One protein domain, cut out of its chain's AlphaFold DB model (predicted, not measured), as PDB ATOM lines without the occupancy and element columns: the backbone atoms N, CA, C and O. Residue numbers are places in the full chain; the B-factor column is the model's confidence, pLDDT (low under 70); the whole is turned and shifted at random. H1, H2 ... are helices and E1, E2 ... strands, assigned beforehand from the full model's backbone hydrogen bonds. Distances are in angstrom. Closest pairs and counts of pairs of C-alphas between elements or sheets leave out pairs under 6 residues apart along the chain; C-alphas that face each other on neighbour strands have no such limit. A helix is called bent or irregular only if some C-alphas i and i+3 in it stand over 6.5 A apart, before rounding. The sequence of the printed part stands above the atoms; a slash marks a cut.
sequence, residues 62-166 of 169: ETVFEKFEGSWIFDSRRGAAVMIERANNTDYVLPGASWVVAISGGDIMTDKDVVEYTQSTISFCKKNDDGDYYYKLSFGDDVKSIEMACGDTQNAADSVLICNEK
ATOM      1  N   GLU A  62     -13.421  48.602 -18.459       96.44
ATOM      2  CA  GLU A  62     -14.162  48.395 -19.713       96.44
ATOM      3  C   GLU A  62     -14.163  49.684 -20.545       96.44
ATOM      4  O   GLU A  62     -13.697  49.696 -21.681       96.44
ATOM      5  N   THR A  63     -14.558  50.802 -19.929       94.31
ATOM      6  CA  THR A  63     -14.562  52.130 -20.562       94.31
ATOM      7  C   THR A  63     -13.173  52.557 -21.059       94.31
ATOM      8  O   THR A  63     -13.052  53.372 -21.976       94.31
ATOM      9  N   VAL A  64     -12.091  52.073 -20.441       95.06
ATOM     10  CA  VAL A  64     -10.724  52.393 -20.879       95.06
ATOM     11  C   VAL A  64     -10.377  51.571 -22.115       95.06
ATOM     12  O   VAL A  64      -9.908  52.149 -23.092       95.06
ATOM     13  N   PHE A  65     -10.662  50.264 -22.117       97.00
ATOM     14  CA  PHE A  65     -10.466  49.413 -23.291       97.00
ATOM     15  C   PHE A  65     -11.267  49.886 -24.504       97.00
ATOM     16  O   PHE A  65     -10.706  49.939 -25.593       97.00
ATOM     17  N   GLU A  66     -12.517  50.314 -24.323       95.31
ATOM     18  CA  GLU A  66     -13.344  50.850 -25.415       95.31
ATOM     19  C   GLU A  66     -12.690  52.045 -26.125       95.31
ATOM     20  O   GLU A  66     -12.850  52.216 -27.330       95.31
ATOM     21  N   LYS A  67     -11.902  52.864 -25.417       93.06
ATOM     22  CA  LYS A  67     -11.153  53.968 -26.046       93.06
ATOM     23  C   LYS A  67      -9.965  53.478 -26.871       93.06
ATOM     24  O   LYS A  67      -9.547  54.158 -27.801       93.06
ATOM     25  N   PHE A  68      -9.371  52.365 -26.458       94.50
ATOM     26  CA  PHE A  68      -8.211  51.753 -27.098       94.50
ATOM     27  C   PHE A  68      -8.603  50.777 -28.218       94.50
ATOM     28  O   PHE A  68      -7.728  50.369 -28.985       94.50
ATOM     29  N   GLU A  69      -9.881  50.402 -28.315       95.50
ATOM     30  CA  GLU A  69     -10.399  49.459 -29.304       95.50
ATOM     31  C   GLU A  69     -10.039  49.891 -30.731       95.50
ATOM     32  O   GLU A  69     -10.257  51.032 -31.138       95.50
ATOM     33  N   GLY A  70      -9.468  48.964 -31.500       94.00
ATOM     34  CA  GLY A  70      -9.072  49.203 -32.880       94.00
ATOM     35  C   GLY A  70      -7.781  48.504 -33.295       94.00
ATOM     36  O   GLY A  70      -7.189  47.698 -32.576       94.00
ATOM     37  N   SER A  71      -7.351  48.819 -34.517       94.31
ATOM     38  CA  SER A  71      -6.088  48.361 -35.105       94.31
ATOM     39  C   SER A  71      -5.104  49.523 -35.209       94.31
ATOM     40  O   SER A  71      -5.342  50.474 -35.956       94.31
ATOM     41  N   TRP A  72      -3.969  49.408 -34.526       94.62
ATOM     42  CA  TRP A  72      -2.947  50.448 -34.443       94.62
ATOM     43  C   TRP A  72      -1.668  49.999 -35.154       94.62
ATOM     44  O   TRP A  72      -0.952  49.121 -34.677       94.62
ATOM     45  N   ILE A  73      -1.381  50.578 -36.318       93.69
ATOM     46  CA  ILE A  73      -0.287  50.178 -37.210       93.69
ATOM     47  C   ILE A  73       1.044  50.783 -36.753       93.69
ATOM     48  O   ILE A  73       1.176  52.005 -36.672       93.69
ATOM     49  N   PHE A  74       2.059  49.940 -36.555       92.38
ATOM     50  CA  PHE A  74       3.440  50.366 -36.273       92.38
ATOM     51  C   PHE A  74       4.438  49.999 -37.388       92.38
ATOM     52  O   PHE A  74       5.531  50.557 -37.444       92.38
ATOM     53  N   ASP A  75       4.076  49.107 -38.321       92.25
ATOM     54  CA  ASP A  75       4.816  48.880 -39.575       92.25
ATOM     55  C   ASP A  75       3.820  48.695 -40.728       92.25
ATOM     56  O   ASP A  75       3.299  47.603 -40.965       92.25
ATOM     57  N   SER A  76       3.561  49.770 -41.473       89.62
ATOM     58  CA  SER A  76       2.612  49.766 -42.595       89.62
ATOM     59  C   SER A  76       3.066  48.908 -43.775       89.62
ATOM     60  O   SER A  76       2.229  48.372 -44.498       89.62
ATOM     61  N   ARG A  77       4.378  48.718 -43.962       91.00
ATOM     62  CA  ARG A  77       4.922  47.889 -45.047       91.00
ATOM     63  C   ARG A  77       4.627  46.412 -44.806       91.00
ATOM     64  O   ARG A  77       4.402  45.673 -45.760       91.00
ATOM     65  N   ARG A  78       4.661  45.978 -43.547       90.31
ATOM     66  CA  ARG A  78       4.346  44.599 -43.151       90.31
ATOM     67  C   ARG A  78       2.890  44.398 -42.740       90.31
ATOM     68  O   ARG A  78       2.488  43.255 -42.553       90.31
ATOM     69  N   GLY A  79       2.133  45.482 -42.569       89.12
ATOM     70  CA  GLY A  79       0.815  45.449 -41.941       89.12
ATOM     71  C   GLY A  79       0.879  45.057 -40.462       89.12
ATOM     72  O   GLY A  79      -0.077  44.482 -39.955       89.12
ATOM     73  N   ALA A  80       2.005  45.309 -39.784       93.81
ATOM     74  CA  ALA A  80       2.161  44.959 -38.378       93.81
ATOM     75  C   ALA A  80       1.458  45.994 -37.492       93.81
ATOM     76  O   ALA A  80       1.643  47.206 -37.652       93.81
ATOM     77  N   ALA A  81       0.651  45.484 -36.569       95.00
ATOM     78  CA  ALA A  81      -0.252  46.259 -35.742       95.00
ATOM     79  C   ALA A  81      -0.365  45.713 -34.317       95.00
ATOM     80  O   ALA A  81      -0.110  44.528 -34.070       95.00
ATOM     81  N   VAL A  82      -0.799  46.585 -33.411       95.31
ATOM     82  CA  VAL A  82      -1.430  46.229 -32.140       95.31
ATOM     83  C   VAL A  82      -2.938  46.221 -32.371       95.31
ATOM     84  O   VAL A  82      -3.495  47.218 -32.824       95.31
ATOM     85  N   MET A  83      -3.590  45.098 -32.105       95.50
ATOM     86  CA  MET A  83      -5.039  44.942 -32.225       95.50
ATOM     87  C   MET A  83      -5.630  44.852 -30.829       95.50
ATOM     88  O   MET A  83      -5.183  44.029 -30.033       95.50
ATOM     89  N   ILE A  84      -6.604  45.705 -30.536       96.44
ATOM     90  CA  ILE A  84      -7.332  45.717 -29.270       96.44
ATOM     91  C   ILE A  84      -8.802  45.516 -29.613       96.44
ATOM     92  O   ILE A  84      -9.391  46.340 -30.307       96.44
ATOM     93  N   GLU A  85      -9.375  44.402 -29.175       96.75
ATOM     94  CA  GLU A  85     -10.742  44.016 -29.520       96.75
ATOM     95  C   GLU A  85     -11.396  43.191 -28.410       96.75
ATOM     96  O   GLU A  85     -10.732  42.642 -27.523       96.75
ATOM     97  N   ARG A  86     -12.724  43.078 -28.472       96.88
ATOM     98  CA  ARG A  86     -13.473  42.189 -27.584       96.88
ATOM     99  C   ARG A  86     -13.098  40.729 -27.838       96.88
ATOM    100  O   ARG A  86     -12.986  40.285 -28.978       96.88
ATOM    101  N   ALA A  87     -13.002  39.946 -26.767       95.50
ATOM    102  CA  ALA A  87     -12.592  38.543 -26.831       95.50
ATOM    103  C   ALA A  87     -13.538  37.642 -27.652       95.50
ATOM    104  O   ALA A  87     -13.146  36.566 -28.085       95.50
ATOM    105  N   ASN A  88     -14.786  38.058 -27.874       93.00
ATOM    106  CA  ASN A  88     -15.745  37.336 -28.711       93.00
ATOM    107  C   ASN A  88     -15.642  37.667 -30.211       93.00
ATOM    108  O   ASN A  88     -16.282  36.984 -31.009       93.00
ATOM    109  N   ASN A  89     -14.880  38.698 -30.578       92.31
ATOM    110  CA  ASN A  89     -14.650  39.104 -31.964       92.31
ATOM    111  C   ASN A  89     -13.349  38.525 -32.530       92.31
ATOM    112  O   ASN A  89     -13.140  38.563 -33.740       92.31
ATOM    113  N   THR A  90     -12.508  37.958 -31.664       87.62
ATOM    114  CA  THR A  90     -11.215  37.406 -32.042       87.62
ATOM    115  C   THR A  90     -11.274  35.901 -32.316       87.62
ATOM    116  O   THR A  90     -12.116  35.182 -31.773       87.62
ATOM    117  N   ASP A  91     -10.326  35.398 -33.106       86.06
ATOM    118  CA  ASP A  91     -10.157  33.960 -33.365       86.06
ATOM    119  C   ASP A  91      -9.460  33.220 -32.201       86.06
ATOM    120  O   ASP A  91      -9.377  31.987 -32.186       86.06
ATOM    121  N   TYR A  92      -8.937  33.951 -31.209       83.81
ATOM    122  CA  TYR A  92      -8.269  33.370 -30.046       83.81
ATOM    123  C   TYR A  92      -9.267  32.841 -29.008       83.81
ATOM    124  O   TYR A  92     -10.120  33.561 -28.497       83.81
ATOM    125  N   VAL A  93      -9.097  31.582 -28.598       84.19
ATOM    126  CA  VAL A  93      -9.873  31.002 -27.491       84.19
ATOM    127  C   VAL A  93      -9.206  31.363 -26.164       84.19
ATOM    128  O   VAL A  93      -8.257  30.704 -25.743       84.19
ATOM    129  N   LEU A  94      -9.713  32.403 -25.499       88.50
ATOM    130  CA  LEU A  94      -9.172  32.932 -24.240       88.50
ATOM    131  C   LEU A  94     -10.243  32.874 -23.135       88.50
ATOM    132  O   LEU A  94     -10.998  33.827 -22.937       88.50
ATOM    133  N   PRO A  95     -10.371  31.734 -22.421       87.81
ATOM    134  CA  PRO A  95     -11.486  31.496 -21.511       87.81
ATOM    135  C   PRO A  95     -11.639  32.568 -20.430       87.81
ATOM    136  O   PRO A  95     -10.757  32.791 -19.598       87.81
ATOM    137  N   GLY A  96     -12.817  33.190 -20.416       92.75
ATOM    138  CA  GLY A  96     -13.237  34.181 -19.431       92.75
ATOM    139  C   GLY A  96     -12.555  35.544 -19.547       92.75
ATOM    140  O   GLY A  96     -12.687  36.314 -18.602       92.75
ATOM    141  N   ALA A  97     -11.793  35.803 -20.611       96.00
ATOM    142  CA  ALA A  97     -11.354  37.150 -20.964       96.00
ATOM    143  C   ALA A  97     -12.497  37.906 -21.653       96.00
ATOM    144  O   ALA A  97     -13.300  37.298 -22.367       96.00
ATOM    145  N   SER A  98     -12.554  39.217 -21.442       97.38
ATOM    146  CA  SER A  98     -13.508  40.120 -22.100       97.38
ATOM    147  C   SER A  98     -12.840  40.912 -23.223       97.38
ATOM    148  O   SER A  98     -13.484  41.214 -24.230       97.38
ATOM    149  N   TRP A  99     -11.539  41.177 -23.082       98.06
ATOM    150  CA  TRP A  99     -10.728  41.945 -24.025       98.06
ATOM    151  C   TRP A  99      -9.440  41.222 -24.370       98.06
ATOM    152  O   TRP A  99      -8.887  40.474 -23.562       98.06
ATOM    153  N   VAL A 100      -8.959  41.481 -25.580       97.38
ATOM    154  CA  VAL A 100      -7.728  40.915 -26.118       97.38
ATOM    155  C   VAL A 100      -6.891  42.030 -26.715       97.38
ATOM    156  O   VAL A 100      -7.392  42.866 -27.462       97.38
ATOM    157  N   VAL A 101      -5.603  42.016 -26.382       96.62
ATOM    158  CA  VAL A 101      -4.570  42.852 -26.988       96.62
ATOM    159  C   VAL A 101      -3.582  41.925 -27.680       96.62
ATOM    160  O   VAL A 101      -2.883  41.158 -27.017       96.62
ATOM    161  N   ALA A 102      -3.526  41.972 -29.007       95.19
ATOM    162  CA  ALA A 102      -2.662  41.126 -29.824       95.19
ATOM    163  C   ALA A 102      -1.641  41.967 -30.595       95.19
ATOM    164  O   ALA A 102      -1.989  42.927 -31.282       95.19
ATOM    165  N   ILE A 103      -0.369  41.583 -30.512       93.88
ATOM    166  CA  ILE A 103       0.742  42.268 -31.170       93.88
ATOM    167  C   ILE A 103       1.201  41.421 -32.355       93.88
ATOM    168  O   ILE A 103       1.542  40.246 -32.214       93.88
ATOM    169  N   SER A 104       1.248  42.016 -33.545       92.62
ATOM    170  CA  SER A 104       1.697  41.324 -34.757       92.62
ATOM    171  C   SER A 104       3.107  40.748 -34.606       92.62
ATOM    172  O   SER A 104       4.074  41.487 -34.438       92.62
ATOM    173  N   GLY A 105       3.227  39.422 -34.725       85.00
ATOM    174  CA  GLY A 105       4.499  38.708 -34.569       85.00
ATOM    175  C   GLY A 105       5.042  38.695 -33.138       85.00
ATOM    176  O   GLY A 105       6.214  38.371 -32.958       85.00
ATOM    177  N   GLY A 106       4.217  39.062 -32.158       83.06
ATOM    178  CA  GLY A 106       4.575  39.137 -30.749       83.06
ATOM    179  C   GLY A 106       3.525  38.475 -29.864       83.06
ATOM    180  O   GLY A 106       3.007  37.402 -30.175       83.06
ATOM    181  N   ASP A 107       3.249  39.123 -28.739       90.81
ATOM    182  CA  ASP A 107       2.448  38.578 -27.654       90.81
ATOM    183  C   ASP A 107       0.949  38.853 -27.766       90.81
ATOM    184  O   ASP A 107       0.490  39.763 -28.457       90.81
ATOM    185  N   ILE A 108       0.194  38.049 -27.018       93.94
ATOM    186  CA  ILE A 108      -1.225  38.236 -26.735       93.94
ATOM    187  C   ILE A 108      -1.375  38.439 -25.227       93.94
ATOM    188  O   ILE A 108      -0.740  37.718 -24.446       93.94
ATOM    189  N   MET A 109      -2.203  39.410 -24.851       95.31
ATOM    190  CA  MET A 109      -2.597  39.753 -23.483       95.31
ATOM    191  C   MET A 109      -4.114  39.931 -23.415       95.31
ATOM    192  O   MET A 109      -4.781  40.112 -24.436       95.31
ATOM    193  N   THR A 110      -4.656  39.904 -22.206       96.81
ATOM    194  CA  THR A 110      -6.087  40.055 -21.932       96.81
ATOM    195  C   THR A 110      -6.345  41.048 -20.806       96.81
ATOM    196  O   THR A 110      -5.427  41.467 -20.099       96.81
ATOM    197  N   ASP A 111      -7.615  41.383 -20.581       97.19
ATOM    198  CA  ASP A 111      -8.072  42.127 -19.400       97.19
ATOM    199  C   ASP A 111      -7.630  41.495 -18.068       97.19
ATOM    200  O   ASP A 111      -7.492  42.195 -17.067       97.19
ATOM    201  N   LYS A 112      -7.338  40.190 -18.046       96.12
ATOM    202  CA  LYS A 112      -6.847  39.485 -16.852       96.12
ATOM    203  C   LYS A 112      -5.383  39.747 -16.527       96.12
ATOM    204  O   LYS A 112      -4.972  39.503 -15.395       96.12
ATOM    205  N   ASP A 113      -4.616  40.215 -17.503       96.44
ATOM    206  CA  ASP A 113      -3.195  40.515 -17.341       96.44
ATOM    207  C   ASP A 113      -2.973  41.964 -16.872       96.44
ATOM    208  O   ASP A 113      -1.835  42.372 -16.635       96.44
ATOM    209  N   VAL A 114      -4.043  42.758 -16.728       96.75
ATOM    210  CA  VAL A 114      -3.979  44.166 -16.316       96.75
ATOM    211  C   VAL A 114      -3.578  44.286 -14.845       96.75
ATOM    212  O   VAL A 114      -4.204  43.704 -13.960       96.75
ATOM    213  N   VAL A 115      -2.552  45.097 -14.579       95.50
ATOM    214  CA  VAL A 115      -2.060  45.395 -13.221       95.50
ATOM    215  C   VAL A 115      -2.400  46.807 -12.752       95.50
ATOM    216  O   VAL A 115      -2.542  47.035 -11.553       95.50
ATOM    217  N   GLU A 116      -2.540  47.754 -13.678       94.19
ATOM    218  CA  GLU A 116      -2.862  49.151 -13.391       94.19
ATOM    219  C   GLU A 116      -3.475  49.804 -14.631       94.19
ATOM    220  O   GLU A 116      -3.101  49.475 -15.757       94.19
ATOM    221  N   TYR A 117      -4.394  50.748 -14.439       95.00
ATOM    222  CA  TYR A 117      -4.943  51.551 -15.524       95.00
ATOM    223  C   TYR A 117      -5.374  52.938 -15.038       95.00
ATOM    224  O   TYR A 117      -5.680  53.167 -13.865       95.00
ATOM    225  N   THR A 118      -5.409  53.871 -15.978       93.56
ATOM    226  CA  THR A 118      -5.860  55.256 -15.808       93.56
ATOM    227  C   THR A 118      -6.827  55.608 -16.936       93.56
ATOM    228  O   THR A 118      -7.182  54.760 -17.751       93.56
ATOM    229  N   GLN A 119      -7.264  56.864 -17.036       90.12
ATOM    230  CA  GLN A 119      -8.109  57.286 -18.155       90.12
ATOM    231  C   GLN A 119      -7.410  57.217 -19.516       90.12
ATOM    232  O   GLN A 119      -8.121  57.180 -20.526       90.12
ATOM    233  N   SER A 120      -6.073  57.228 -19.539       90.81
ATOM    234  CA  SER A 120      -5.281  57.248 -20.769       90.81
ATOM    235  C   SER A 120      -4.220  56.156 -20.878       90.81
ATOM    236  O   SER A 120      -3.492  56.141 -21.868       90.81
ATOM    237  N   THR A 121      -4.121  55.248 -19.900       93.75
ATOM    238  CA  THR A 121      -3.128  54.169 -19.921       93.75
ATOM    239  C   THR A 121      -3.677  52.841 -19.413       93.75
ATOM    240  O   THR A 121      -4.542  52.815 -18.539       93.75
ATOM    241  N   ILE A 122      -3.134  51.740 -19.935       96.19
ATOM    242  CA  ILE A 122      -3.349  50.381 -19.419       96.19
ATOM    243  C   ILE A 122      -1.985  49.702 -19.300       96.19
ATOM    244  O   ILE A 122      -1.223  49.679 -20.266       96.19
ATOM    245  N   SER A 123      -1.674  49.156 -18.128       95.69
ATOM    246  CA  SER A 123      -0.447  48.403 -17.869       95.69
ATOM    247  C   SER A 123      -0.760  46.928 -17.651       95.69
ATOM    248  O   SER A 123      -1.651  46.585 -16.873       95.69
ATOM    249  N   PHE A 124       0.013  46.064 -18.298       96.44
ATOM    250  CA  PHE A 124      -0.130  44.612 -18.279       96.44
ATOM    251  C   PHE A 124       1.113  43.962 -17.675       96.44
ATOM    252  O   PHE A 124       2.226  44.468 -17.829       96.44
ATOM    253  N   CYS A 125       0.929  42.812 -17.037       95.00
ATOM    254  CA  CYS A 125       2.000  41.930 -16.599       95.00
ATOM    255  C   CYS A 125       1.726  40.520 -17.113       95.00
ATOM    256  O   CYS A 125       0.859  39.813 -16.598       95.00
ATOM    257  N   LYS A 126       2.500  40.100 -18.111       91.38
ATOM    258  CA  LYS A 126       2.467  38.742 -18.630       91.38
ATOM    259  C   LYS A 126       3.406  37.868 -17.808       91.38
ATOM    260  O   LYS A 126       4.612  38.105 -17.764       91.38
ATOM    261  N   LYS A 127       2.844  36.856 -17.151       89.94
ATOM    262  CA  LYS A 127       3.605  35.876 -16.372       89.94
ATOM    263  C   LYS A 127       4.253  34.862 -17.312       89.94
ATOM    264  O   LYS A 127       3.533  34.165 -18.022       89.94
ATOM    265  N   ASN A 128       5.580  34.755 -17.279       83.88
ATOM    266  CA  ASN A 128       6.329  33.708 -17.975       83.88
ATOM    267  C   ASN A 128       7.268  32.985 -16.998       83.88
ATOM    268  O   ASN A 128       7.642  33.533 -15.960       83.88
ATOM    269  N   ASP A 129       7.679  31.768 -17.352       86.38
ATOM    270  CA  ASP A 129       8.565  30.944 -16.517       86.38
ATOM    271  C   ASP A 129       9.960  31.572 -16.325       86.38
ATOM    272  O   ASP A 129      10.583  31.393 -15.278       86.38
ATOM    273  N   ASP A 130      10.424  32.345 -17.310       84.00
ATOM    274  CA  ASP A 130      11.732  33.014 -17.308       84.00
ATOM    275  C   ASP A 130      11.712  34.398 -16.634       84.00
ATOM    276  O   ASP A 130      12.754  35.038 -16.484       84.00
ATOM    277  N   GLY A 131      10.534  34.861 -16.212       85.50
ATOM    278  CA  GLY A 131      10.330  36.184 -15.639       85.50
ATOM    279  C   GLY A 131       9.084  36.873 -16.182       85.50
ATOM    280  O   GLY A 131       8.614  36.611 -17.290       85.50
ATOM    281  N   ASP A 132       8.540  37.773 -15.372       91.19
ATOM    282  CA  ASP A 132       7.407  38.599 -15.766       91.19
ATOM    283  C   ASP A 132       7.829  39.614 -16.827       91.19
ATOM    284  O   ASP A 132       8.879  40.241 -16.700       91.19
ATOM    285  N   TYR A 133       6.973  39.834 -17.821       91.56
ATOM    286  CA  TYR A 133       7.187  40.856 -18.839       91.56
ATOM    287  C   TYR A 133       6.044  41.868 -18.823       91.56
ATOM    288  O   TYR A 133       4.869  41.501 -18.717       91.56
ATOM    289  N   TYR A 134       6.385  43.150 -18.882       93.75
ATOM    290  CA  TYR A 134       5.445  44.245 -18.679       93.75
ATOM    291  C   TYR A 134       5.201  44.995 -19.979       93.75
ATOM    292  O   TYR A 134       6.120  45.219 -20.766       93.75
ATOM    293  N   TYR A 135       3.956  45.426 -20.169       94.44
ATOM    294  CA  TYR A 135       3.549  46.263 -21.293       94.44
ATOM    295  C   TYR A 135       2.748  47.444 -20.775       94.44
ATOM    296  O   TYR A 135       2.014  47.320 -19.795       94.44
ATOM    297  N   LYS A 136       2.841  48.576 -21.459       95.19
ATOM    298  CA  LYS A 136       2.020  49.748 -21.188       95.19
ATOM    299  C   LYS A 136       1.514  50.336 -22.490       95.19
ATOM    300  O   LYS A 136       2.315  50.722 -23.335       95.19
ATOM    301  N   LEU A 137       0.195  50.429 -22.605       94.88
ATOM    302  CA  LEU A 137      -0.489  51.212 -23.622       94.88
ATOM    303  C   LEU A 137      -0.741  52.617 -23.081       94.88
ATOM    304  O   LEU A 137      -1.184  52.774 -21.941       94.88
ATOM    305  N   SER A 138      -0.495  53.627 -23.903       93.75
ATOM    306  CA  SER A 138      -0.863  55.013 -23.627       93.75
ATOM    307  C   SER A 138      -1.290  55.723 -24.900       93.75
ATOM    308  O   SER A 138      -0.732  55.456 -25.959       93.75
ATOM    309  N   PHE A 139      -2.245  56.648 -24.816       88.50
ATOM    310  CA  PHE A 139      -2.496  57.551 -25.940       88.50
ATOM    311  C   PHE A 139      -1.287  58.453 -26.167       88.50
ATOM    312  O   PHE A 139      -0.726  58.993 -25.207       88.50
ATOM    313  N   GLY A 140      -0.909  58.620 -27.433       78.62
ATOM    314  CA  GLY A 140       0.092  59.601 -27.813       78.62
ATOM    315  C   GLY A 140      -0.382  61.026 -27.534       78.62
ATOM    316  O   GLY A 140      -1.536  61.293 -27.176       78.62
ATOM    317  N   ASP A 141       0.531  61.982 -27.686       71.81
ATOM    318  CA  ASP A 141       0.183  63.396 -27.537       71.81
ATOM    319  C   ASP A 141      -0.790  63.884 -28.626       71.81
ATOM    320  O   ASP A 141      -1.488  64.882 -28.422       71.81
ATOM    321  N   ASP A 142      -0.893  63.153 -29.736       67.31
ATOM    322  CA  ASP A 142      -1.909  63.297 -30.764       67.31
ATOM    323  C   ASP A 142      -3.006  62.221 -30.646       67.31
ATOM    324  O   ASP A 142      -2.760  61.039 -30.446       67.31
ATOM    325  N   VAL A 143      -4.265  62.636 -30.821       60.22
ATOM    326  CA  VAL A 143      -5.481  61.802 -30.667       60.22
ATOM    327  C   VAL A 143      -5.594  60.608 -31.632       60.22
ATOM    328  O   VAL A 143      -6.607  59.919 -31.617       60.22
ATOM    329  N   LYS A 144      -4.594  60.364 -32.484       77.44
ATOM    330  CA  LYS A 144      -4.597  59.314 -33.518       77.44
ATOM    331  C   LYS A 144      -3.446  58.323 -33.387       77.44
ATOM    332  O   LYS A 144      -3.166  57.581 -34.330       77.44
ATOM    333  N   SER A 145      -2.778  58.306 -32.242       86.38
ATOM    334  CA  SER A 145      -1.722  57.344 -31.979       86.38
ATOM    335  C   SER A 145      -1.829  56.754 -30.578       86.38
ATOM    336  O   SER A 145      -2.385  57.352 -29.651       86.38
ATOM    337  N   ILE A 146      -1.273  55.557 -30.440       92.00
ATOM    338  CA  ILE A 146      -0.947  54.966 -29.151       92.00
ATOM    339  C   ILE A 146       0.543  54.652 -29.112       92.00
ATOM    340  O   ILE A 146       1.165  54.313 -30.122       92.00
ATOM    341  N   GLU A 147       1.105  54.723 -27.920       92.06
ATOM    342  CA  GLU A 147       2.436  54.234 -27.616       92.06
ATOM    343  C   GLU A 147       2.296  52.917 -26.859       92.06
ATOM    344  O   GLU A 147       1.501  52.808 -25.923       92.06
ATOM    345  N   MET A 148       3.073  51.914 -27.262       92.00
ATOM    346  CA  MET A 148       3.208  50.668 -26.521       92.00
ATOM    347  C   MET A 148       4.646  50.513 -26.052       92.00
ATOM    348  O   MET A 148       5.544  50.237 -26.848       92.00
ATOM    349  N   ALA A 149       4.855  50.693 -24.755       92.00
ATOM    350  CA  ALA A 149       6.124  50.431 -24.097       92.00
ATOM    351  C   ALA A 149       6.154  48.996 -23.562       92.00
ATOM    352  O   ALA A 149       5.130  48.501 -23.091       92.00
ATOM    353  N   CYS A 150       7.311  48.336 -23.602       90.12
ATOM    354  CA  CYS A 150       7.476  47.006 -23.021       90.12
ATOM    355  C   CYS A 150       8.871  46.781 -22.427       90.12
ATOM    356  O   CYS A 150       9.838  47.419 -22.855       90.12
ATOM    357  N   GLY A 151       8.969  45.887 -21.442       89.19
ATOM    358  CA  GLY A 151      10.238  45.520 -20.813       89.19
ATOM    359  C   GLY A 151      10.108  44.609 -19.593       89.19
ATOM    360  O   GLY A 151       9.006  44.274 -19.154       89.19
ATOM    361  N   ASP A 152      11.252  44.247 -19.016       86.81
ATOM    362  CA  ASP A 152      11.339  43.299 -17.889       86.81
ATOM    363  C   ASP A 152      10.864  43.885 -16.542       86.81
ATOM    364  O   ASP A 152      10.739  43.180 -15.539       86.81
ATOM    365  N   THR A 153      10.595  45.194 -16.475       83.50
ATOM    366  CA  THR A 153      10.079  45.844 -15.261       83.50
ATOM    367  C   THR A 153       8.970  46.837 -15.585       83.50
ATOM    368  O   THR A 153       8.998  47.504 -16.611       83.50
ATOM    369  N   GLN A 154       8.026  47.014 -14.658       75.62
ATOM    370  CA  GLN A 154       6.863  47.892 -14.844       75.62
ATOM    371  C   GLN A 154       7.217  49.357 -15.177       75.62
ATOM    372  O   GLN A 154       6.436  50.044 -15.830       75.62
ATOM    373  N   ASN A 155       8.380  49.844 -14.727       73.44
ATOM    374  CA  ASN A 155       8.780  51.252 -14.850       73.44
ATOM    375  C   ASN A 155       9.948  51.490 -15.819       73.44
ATOM    376  O   ASN A 155      10.392  52.632 -15.947       73.44
ATOM    377  N   ALA A 156      10.458  50.451 -16.482       67.31
ATOM    378  CA  ALA A 156      11.493  50.585 -17.499       67.31
ATOM    379  C   ALA A 156      10.981  50.015 -18.820       67.31
ATOM    380  O   ALA A 156      10.553  48.866 -18.884       67.31
ATOM    381  N   ALA A 157      11.025  50.837 -19.863       78.94
ATOM    382  CA  ALA A 157      10.736  50.403 -21.216       78.94
ATOM    383  C   ALA A 157      12.055  50.046 -21.904       78.94
ATOM    384  O   ALA A 157      12.872  50.928 -22.173       78.94
ATOM    385  N   ASP A 158      12.243  48.766 -22.205       81.69
ATOM    386  CA  ASP A 158      13.340  48.298 -23.054       81.69
ATOM    387  C   ASP A 158      13.079  48.671 -24.518       81.69
ATOM    388  O   ASP A 158      14.001  48.830 -25.320       81.69
ATOM    389  N   SER A 159      11.806  48.815 -24.894       84.50
ATOM    390  CA  SER A 159      11.371  49.222 -26.228       84.50
ATOM    391  C   SER A 159      10.051  49.988 -26.180       84.50
ATOM    392  O   SER A 159       9.221  49.771 -25.298       84.50
ATOM    393  N   VAL A 160       9.860  50.891 -27.146       87.62
ATOM    394  CA  VAL A 160       8.623  51.665 -27.335       87.62
ATOM    395  C   VAL A 160       8.225  51.618 -28.806       87.62
ATOM    396  O   VAL A 160       9.031  51.934 -29.683       87.62
ATOM    397  N   LEU A 161       6.981  51.230 -29.074       87.88
ATOM    398  CA  LEU A 161       6.360  51.266 -30.395       87.88
ATOM    399  C   LEU A 161       5.398  52.447 -30.474       87.88
ATOM    400  O   LEU A 161       4.518  52.581 -29.629       87.88
ATOM    401  N   ILE A 162       5.533  53.264 -31.516       89.50
ATOM    402  CA  ILE A 162       4.562  54.310 -31.846       89.50
ATOM    403  C   ILE A 162       3.630  53.750 -32.915       89.50
ATOM    404  O   ILE A 162       4.075  53.386 -34.007       89.50
ATOM    405  N   CYS A 163       2.347  53.651 -32.588       89.75
ATOM    406  CA  CYS A 163       1.344  53.000 -33.414       89.75
ATOM    407  C   CYS A 163       0.298  54.032 -33.830       89.75
ATOM    408  O   CYS A 163      -0.317  54.668 -32.982       89.75
ATOM    409  N   ASN A 164       0.073  54.186 -35.129       89.62
ATOM    410  CA  ASN A 164      -0.944  55.101 -35.640       89.62
ATOM    411  C   ASN A 164      -2.250  54.349 -35.860       89.62
ATOM    412  O   ASN A 164      -2.232  53.186 -36.266       89.62
ATOM    413  N   GLU A 165      -3.378  55.016 -35.647       84.50
ATOM    414  CA  GLU A 165      -4.675  54.474 -36.036       84.50
ATOM    415  C   GLU A 165      -4.634  54.073 -37.518       84.50
ATOM    416  O   GLU A 165      -4.084  54.790 -38.366       84.50
ATOM    417  N   LYS A 166      -5.176  52.897 -37.845       79.06
ATOM    418  CA  LYS A 166      -5.299  52.467 -39.237       79.06
ATOM    419  C   LYS A 166      -6.174  53.474 -39.992       79.06
ATOM    420  O   LYS A 166      -7.393  53.442 -39.884       79.06
TER     421      LYS A 166
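This is residues 62 to 166 of the 169 residues of an uncharacterized protein of Butyrivibrio hungatei (UniProt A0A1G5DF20). One nine-stranded sheet is bent back on itself into a partly closed barrel, with E4, E3 and E2 as one leaf, E9, E8, E7, E6 and E5 as the other, and E1 as the hinge between them. The short helix H1 lies across one end of the opening between the leaves, near E2 and E3 of the one and E5 and E6 of the other. The printed part has 105 residues, with named elements in the order H1, E1, E2, E3, E4, E5, E6, E7, E8, E9; the class is mostly strand. The sheet runs E4, E3, E2, E1, E9, E8, E7, E6, E5, with antiparallel neighbours throughout. The whole is compact and rounded, with a radius of gyration of the C-alphas of 12.9 A and spans of 33 by 32 by 29 A.

H1 is residues 62 to 68, 10.1 A from first to last C-alpha, and begins at C-alpha 62 (-14.162, 48.395, -19.713). E1 is residues 70 to 75, 15.4 A long. E2, residues 80 to 86, is 19.2 A long and ends at C-alpha 86 (-13.473, 42.189, -27.584). After residues 87 to 98, which hold no named element, come E3, residues 99 to 103, 13.5 A long, and E4, residues 108 to 110, 7.1 A long. E5 is residues 114 to 117, 7.5 A long, and E6 is residues 121 to 126, 16.5 A long. E7, residues 133 to 139, has a length of 20.6 A, and E8, residues 145 to 151, one of 20.2 A. E9 is residues 159 to 165, 19.5 A long, and ends at C-alpha 165 (-4.675, 54.474, -36.036).

The nine strands form one folded sheet, bent back into two leaves that face each other with 32 pairs of C-alphas within 11 A. The sheet is twisted, and it is curled like part of a barrel, the way across it turning by 152 degrees. H1 is on the sheet at a height over the sheet of 6.9 A, over none of its strands. Its closest C-alphas to E2 are those of Phe 68 and Ile 84, 6.5 A apart, and to E6 those of Val 64 and Ile 122, 7.8 A apart. In H1, 2 of 3 O i to N i+4 pairs are within hydrogen-bond range. E1, E2, E3 and E4 make one meander, each strand the antiparallel neighbour of the one before. Within hydrogen-bond range are N 72 and O 82 at 2.8 A for E1 and E2, N 83 and O 102 at 2.8 A for E2 and E3, and N 101 and O 109 at 2.8 A for E3 and E4. The edge strands E4 and E5 meet only through their link, while the closest C-alphas of E4 and E6, those of Met 109 and Lys 126, are 7.1 A apart. E5, E6, E7, E8 and E9 make a second meander. Here N 123 and O 116 at 2.8 A, N 124 and O 135 at 2.8 A, N 136 and O 149 at 2.8 A, and N 161 and O 148 at 2.8 A are within hydrogen-bond range, pair by pair. E9 has staggered pairing, with E8 over its residues 159 to 164 and with E1 over its residues 164 to 165. E1 and E9 are antiparallel at 122 degrees between their directions, with N 73 and O 164 within hydrogen-bond range at 2.7 A.

The two C-alphas farthest apart, those of Asp 129 and Asp 142, are 36.9 A apart. The printed part has no cut. The link from E2 to E3 is long, with 12 residues whose C-alphas lie 13 to 18 A from the mean of all C-alphas. The mean pLDDT of the printed part of this model is 90.2, and residues 142 to 143 and residue 156 are under 70.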